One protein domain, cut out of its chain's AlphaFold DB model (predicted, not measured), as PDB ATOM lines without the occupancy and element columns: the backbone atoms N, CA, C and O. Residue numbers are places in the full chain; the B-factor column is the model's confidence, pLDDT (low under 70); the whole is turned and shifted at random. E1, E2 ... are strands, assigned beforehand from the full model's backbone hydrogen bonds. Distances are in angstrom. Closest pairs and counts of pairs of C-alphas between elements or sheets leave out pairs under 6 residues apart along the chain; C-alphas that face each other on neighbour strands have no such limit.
ATOM      1  N   PHE A  19     197.679 170.243 203.223       93.94
ATOM      2  CA  PHE A  19     198.498 169.897 202.067       93.94
ATOM      3  C   PHE A  19     197.617 169.244 201.003       93.94
ATOM      4  O   PHE A  19     196.997 168.210 201.257       93.94
ATOM      5  N   LYS A  20     197.569 169.846 199.813       95.44
ATOM      6  CA  LYS A  20     196.875 169.317 198.636       95.44
ATOM      7  C   LYS A  20     197.875 169.124 197.504       95.44
ATOM      8  O   LYS A  20     198.633 170.034 197.186       95.44
ATOM      9  N   CYS A  21     197.855 167.955 196.875       93.56
ATOM     10  CA  CYS A  21     198.739 167.645 195.757       93.56
ATOM     11  C   CYS A  21     197.967 166.922 194.658       93.56
ATOM     12  O   CYS A  21     197.623 165.752 194.814       93.56
ATOM     13  N   ALA A  22     197.717 167.628 193.560       92.62
ATOM     14  CA  ALA A  22     197.176 167.082 192.319       92.62
ATOM     15  C   ALA A  22     198.261 166.937 191.229       92.62
ATOM     16  O   ALA A  22     198.096 166.166 190.286       92.62
ATOM     17  N   GLY A  23     199.384 167.649 191.368       88.38
ATOM     18  CA  GLY A  23     200.549 167.542 190.487       88.38
ATOM     19  C   GLY A  23     201.469 166.348 190.778       88.38
ATOM     20  O   GLY A  23     201.243 165.542 191.683       88.38
ATOM     21  N   TYR A  24     202.552 166.248 190.005       90.00
ATOM     22  CA  TYR A  24     203.565 165.199 190.119       90.00
ATOM     23  C   TYR A  24     204.774 165.661 190.939       90.00
ATOM     24  O   TYR A  24     205.441 166.637 190.586       90.00
ATOM     25  N   ILE A  25     205.112 164.913 191.994       89.69
ATOM     26  CA  ILE A  25     206.304 165.146 192.820       89.69
ATOM     27  C   ILE A  25     207.227 163.922 192.838       89.69
ATOM     28  O   ILE A  25     206.771 162.784 192.974       89.69
ATOM     29  N   LEU A  26     208.540 164.141 192.747       88.38
ATOM     30  CA  LEU A  26     209.539 163.071 192.810       88.38
ATOM     31  C   LEU A  26     210.809 163.529 193.524       88.38
ATOM     32  O   LEU A  26     211.345 164.593 193.220       88.38
ATOM     33  N   ARG A  27     211.339 162.677 194.415       85.75
ATOM     34  CA  ARG A  27     212.539 162.963 195.223       85.75
ATOM     35  C   ARG A  27     212.419 164.293 195.977       85.75
ATOM     36  O   ARG A  27     213.407 164.993 196.165       85.75
ATOM     37  N   THR A  28     211.200 164.637 196.381       85.69
ATOM     38  CA  THR A  28     210.880 165.916 197.013       85.69
ATOM     39  C   THR A  28     210.528 165.698 198.480       85.69
ATOM     40  O   THR A  28     209.741 164.810 198.826       85.69
ATOM     41  N   ARG A  29     211.116 166.515 199.352       89.19
ATOM     42  CA  ARG A  29     210.758 166.615 200.765       89.19
ATOM     43  C   ARG A  29     209.860 167.827 200.975       89.19
ATOM     44  O   ARG A  29     210.131 168.899 200.449       89.19
ATOM     45  N   ILE A  30     208.799 167.646 201.752       91.19
ATOM     46  CA  ILE A  30     207.878 168.703 202.165       91.19
ATOM     47  C   ILE A  30     207.720 168.611 203.681       91.19
ATOM     48  O   ILE A  30     207.303 167.577 204.202       91.19
ATOM     49  N   ALA A  31     208.059 169.683 204.388       93.00
ATOM     50  CA  ALA A  31     207.924 169.803 205.832       93.00
ATOM     51  C   ALA A  31     207.135 171.073 206.181       93.00
ATOM     52  O   ALA A  31     207.636 172.185 206.031       93.00
ATOM     53  N   ILE A  32     205.907 170.911 206.673       92.50
ATOM     54  CA  ILE A  32     205.059 172.007 207.158       92.50
ATOM     55  C   ILE A  32     205.081 171.981 208.687       92.50
ATOM     56  O   ILE A  32     204.420 171.160 209.326       92.50
ATOM     57  N   GLN A  33     205.901 172.859 209.262       88.62
ATOM     58  CA  GLN A  33     206.244 172.938 210.680       88.62
ATOM     59  C   GLN A  33     205.598 174.180 211.309       88.62
ATOM     60  O   GLN A  33     206.236 175.215 211.498       88.62
ATOM     61  N   GLY A  34     204.311 174.062 211.615       86.50
ATOM     62  CA  GLY A  34     203.497 175.089 212.267       86.50
ATOM     63  C   GLY A  34     202.025 174.960 211.877       86.50
ATOM     64  O   GLY A  34     201.672 174.077 211.091       86.50
ATOM     65  N   VAL A  35     201.151 175.769 212.463       88.94
ATOM     66  CA  VAL A  35     199.690 175.600 212.350       88.94
ATOM     67  C   VAL A  35     199.098 176.515 211.281       88.94
ATOM     68  O   VAL A  35     199.720 177.501 210.901       88.94
ATOM     69  N   ASP A  36     197.914 176.180 210.774       93.69
ATOM     70  CA  ASP A  36     197.158 177.022 209.839       93.69
ATOM     71  C   ASP A  36     197.924 177.399 208.557       93.69
ATOM     72  O   ASP A  36     197.688 178.445 207.960       93.69
ATOM     73  N   ASN A  37     198.858 176.549 208.118       93.50
ATOM     74  CA  ASN A  37     199.539 176.726 206.840       93.50
ATOM     75  C   ASN A  37     198.798 175.973 205.728       93.50
ATOM     76  O   ASN A  37     198.188 174.929 205.967       93.50
ATOM     77  N   SER A  38     198.919 176.451 204.494       93.69
ATOM     78  CA  SER A  38     198.382 175.808 203.298       93.69
ATOM     79  C   SER A  38     199.468 175.644 202.241       93.69
ATOM     80  O   SER A  38     200.154 176.603 201.891       93.69
ATOM     81  N   LEU A  39     199.604 174.432 201.707       94.38
ATOM     82  CA  LEU A  39     200.382 174.161 200.501       94.38
ATOM     83  C   LEU A  39     199.509 173.448 199.471       94.38
ATOM     84  O   LEU A  39     199.010 172.350 199.733       94.38
ATOM     85  N   GLU A  40     199.378 174.045 198.291       95.50
ATOM     86  CA  GLU A  40     198.692 173.453 197.148       95.50
ATOM     87  C   GLU A  40     199.651 173.252 195.971       95.50
ATOM     88  O   GLU A  40     200.366 174.167 195.572       95.50
ATOM     89  N   ILE A  41     199.657 172.045 195.407       93.06
ATOM     90  CA  ILE A  41     200.339 171.719 194.151       93.06
ATOM     91  C   ILE A  41     199.265 171.356 193.127       93.06
ATOM     92  O   ILE A  41     198.659 170.283 193.227       93.06
ATOM     93  N   SER A  42     199.023 172.253 192.174       93.75
ATOM     94  CA  SER A  42     197.968 172.133 191.166       93.75
ATOM     95  C   SER A  42     198.248 171.019 190.145       93.75
ATOM     96  O   SER A  42     199.354 170.476 190.060       93.75
ATOM     97  N   GLU A  43     197.220 170.642 189.381       92.69
ATOM     98  CA  GLU A  43     197.322 169.648 188.305       92.69
ATOM     99  C   GLU A  43     198.409 170.028 187.285       92.69
ATOM    100  O   GLU A  43     198.703 171.198 187.068       92.69
ATOM    101  N   ASN A  44     199.027 169.032 186.648       91.44
ATOM    102  CA  ASN A  44     200.110 169.193 185.660       91.44
ATOM    103  C   ASN A  44     201.417 169.842 186.158       91.44
ATOM    104  O   ASN A  44     202.414 169.789 185.432       91.44
ATOM    105  N   ALA A  45     201.479 170.361 187.387       91.06
ATOM    106  CA  ALA A  45     202.736 170.787 187.995       91.06
ATOM    107  C   ALA A  45     203.704 169.598 188.148       91.06
ATOM    108  O   ALA A  45     203.296 168.472 188.454       91.06
ATOM    109  N   ARG A  46     205.004 169.838 187.946       90.50
ATOM    110  CA  ARG A  46     206.075 168.837 188.082       90.50
ATOM    111  C   ARG A  46     207.177 169.371 188.985       90.50
ATOM    112  O   ARG A  46     207.936 170.244 188.574       90.50
ATOM    113  N   LEU A  47     207.298 168.802 190.184       88.06
ATOM    114  CA  LEU A  47     208.312 169.176 191.172       88.06
ATOM    115  C   LEU A  47     209.296 168.039 191.439       88.06
ATOM    116  O   LEU A  47     208.942 167.017 192.035       88.06
ATOM    117  N   LEU A  48     210.549 168.229 191.032       87.81
ATOM    118  CA  LEU A  48     211.579 167.194 191.099       87.81
ATOM    119  C   LEU A  48     212.788 167.676 191.907       87.81
ATOM    120  O   LEU A  48     213.394 168.680 191.545       87.81
ATOM    121  N   ASN A  49     213.178 166.922 192.938       85.06
ATOM    122  CA  ASN A  49     214.376 167.161 193.761       85.06
ATOM    123  C   ASN A  49     214.347 168.451 194.623       85.06
ATOM    124  O   ASN A  49     215.348 169.163 194.725       85.06
ATOM    125  N   TYR A  50     213.216 168.743 195.277       85.38
ATOM    126  CA  TYR A  50     213.066 169.920 196.155       85.38
ATOM    127  C   TYR A  50     213.060 169.562 197.649       85.38
ATOM    128  O   TYR A  50     212.639 168.472 198.029       85.38
ATOM    129  N   ASP A  51     213.477 170.504 198.503       85.94
ATOM    130  CA  ASP A  51     213.195 170.488 199.947       85.94
ATOM    131  C   ASP A  51     212.378 171.741 200.291       85.94
ATOM    132  O   ASP A  51     212.901 172.858 200.310       85.94
ATOM    133  N   ILE A  52     211.072 171.560 200.484       87.56
ATOM    134  CA  ILE A  52     210.123 172.621 200.821       87.56
ATOM    135  C   ILE A  52     209.909 172.605 202.328       87.56
ATOM    136  O   ILE A  52     209.400 171.628 202.877       87.56
ATOM    137  N   ALA A  53     210.228 173.715 202.989       90.44
ATOM    138  CA  ALA A  53     209.971 173.903 204.408       90.44
ATOM    139  C   ALA A  53     209.094 175.141 204.624       90.44
ATOM    140  O   ALA A  53     209.518 176.257 204.335       90.44
ATOM    141  N   ILE A  54     207.894 174.946 205.169       88.12
ATOM    142  CA  ILE A  54     207.009 176.031 205.611       88.12
ATOM    143  C   ILE A  54     207.066 176.059 207.137       88.12
ATOM    144  O   ILE A  54     206.800 175.043 207.779       88.12
ATOM    145  N   LYS A  55     207.458 177.195 207.716       88.69
ATOM    146  CA  LYS A  55     207.628 177.382 209.165       88.69
ATOM    147  C   LYS A  55     206.751 178.532 209.653       88.69
ATOM    148  O   LYS A  55     206.487 179.456 208.893       88.69
ATOM    149  N   GLY A  56     206.366 178.503 210.927       86.88
ATOM    150  CA  GLY A  56     205.460 179.508 211.496       86.88
ATOM    151  C   GLY A  56     203.997 179.187 211.187       86.88
ATOM    152  O   GLY A  56     203.674 178.033 210.900       86.88
ATOM    153  N   SER A  57     203.115 180.180 211.260       91.50
ATOM    154  CA  SER A  57     201.669 179.968 211.146       91.50
ATOM    155  C   SER A  57     201.037 180.877 210.096       91.50
ATOM    156  O   SER A  57     201.538 181.970 209.864       91.50
ATOM    157  N   GLY A  58     199.938 180.439 209.475       89.75
ATOM    158  CA  GLY A  58     199.162 181.279 208.550       89.75
ATOM    159  C   GLY A  58     199.761 181.458 207.148       89.75
ATOM    160  O   GLY A  58     199.284 182.297 206.385       89.75
ATOM    161  N   ASN A  59     200.793 180.695 206.776       89.88
ATOM    162  CA  ASN A  59     201.405 180.811 205.452       89.88
ATOM    163  C   ASN A  59     200.568 180.105 204.380       89.88
ATOM    164  O   ASN A  59     200.028 179.023 204.613       89.88
ATOM    165  N   SER A  60     200.562 180.648 203.164       91.44
ATOM    166  CA  SER A  60     199.980 179.989 201.996       91.44
ATOM    167  C   SER A  60     200.983 179.956 200.847       91.44
ATOM    168  O   SER A  60     201.528 180.991 200.467       91.44
ATOM    169  N   LEU A  61     201.226 178.764 200.305       89.94
ATOM    170  CA  LEU A  61     202.045 178.542 199.120       89.94
ATOM    171  C   LEU A  61     201.236 177.756 198.085       89.94
ATOM    172  O   LEU A  61     200.661 176.713 198.395       89.94
ATOM    173  N   GLN A  62     201.236 178.229 196.844       92.38
ATOM    174  CA  GLN A  62     200.616 177.543 195.719       92.38
ATOM    175  C   GLN A  62     201.642 177.351 194.607       92.38
ATOM    176  O   GLN A  62     202.357 178.280 194.234       92.38
ATOM    177  N   ILE A  63     201.712 176.130 194.086       90.25
ATOM    178  CA  ILE A  63     202.462 175.791 192.884       90.25
ATOM    179  C   ILE A  63     201.439 175.582 191.777       90.25
ATOM    180  O   ILE A  63     200.717 174.586 191.776       90.25
ATOM    181  N   GLU A  64     201.374 176.554 190.874       89.88
ATOM    182  CA  GLU A  64     200.392 176.596 189.794       89.88
ATOM    183  C   GLU A  64     200.610 175.501 188.744       89.88
ATOM    184  O   GLU A  64     201.677 174.883 188.647       89.88
ATOM    185  N   SER A  65     199.568 175.276 187.943       87.44
ATOM    186  CA  SER A  65     199.583 174.331 186.833       87.44
ATOM    187  C   SER A  65     200.701 174.641 185.838       87.44
ATOM    188  O   SER A  65     201.134 175.781 185.692       87.44
ATOM    189  N   ASP A  66     201.193 173.600 185.166       84.00
ATOM    190  CA  ASP A  66     202.280 173.662 184.173       84.00
ATOM    191  C   ASP A  66     203.633 174.180 184.699       84.00
ATOM    192  O   ASP A  66     204.612 174.253 183.950       84.00
TER     193      ASP A  66
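AT A GLANCE: This is residues 19 to 66 of the 83 residues of an uncharacterized protein of Tolypothrix sp. NIES-4075 (UniProt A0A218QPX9). The chain is wound in two stacked turns, a short solenoid whose cross-section is a lopsided triangle with three walls of parallel strands. E1, E4 and E7 make one wall, E2 and E5 the second, and E3 and E6 the third. The 48 printed residues hold seven named strands, E1 to E7 in chain order, and no named helix; the class is all strand. The largest sheet has the order E1, E4, E7, all parallel. The whole is compact, with a radius of gyration of the C-alphas of 10.6 A, and only just elongated, spanning 27 by 18 by 11 A.

HOW THE PARTS SIT: In the largest sheet E4, residues 38 to 41, is the inner strand; E1, residues 19 to 21, and E7, residues 60 to 63, are the edge strands. E1 and E4 are parallel at 6 degrees, with N 20 and O 39 2.9 A apart, within hydrogen-bond range. E4 and E7 are parallel at 3 degrees, with N 63 and O 40 at 2.8 A. E2, residues 24 to 26, and E5, residues 46 to 48, are parallel at 5 degrees, with N 47 and O 24 at 2.9 A. E3, residues 29 to 33, and E6, residues 51 to 55, are parallel at 5 degrees, with N 31 and O 52 at 2.8 A. E1 and E2 meet only through their link. E2 and E4 are only just apart, at 8.3 A.

IN THESE COORDINATES: E4 is 10.2 A long and E7 10.3 A. E3 measures 12.6 A and E6 12.8 A; E1, E2 and E5 are three residues each. C-alpha 19 opens E1 at (198.498, 169.897, 202.067), and C-alpha 63 ends E7 at (202.462, 175.791, 192.884).

THE WHOLE: The two C-alphas farthest apart, of Val 35 and Asp 66, are 28.4 A apart. The printed part has no cut, and its six links are tight. No printed residue is under 70 in pLDDT; the mean of the printed part is 90.1.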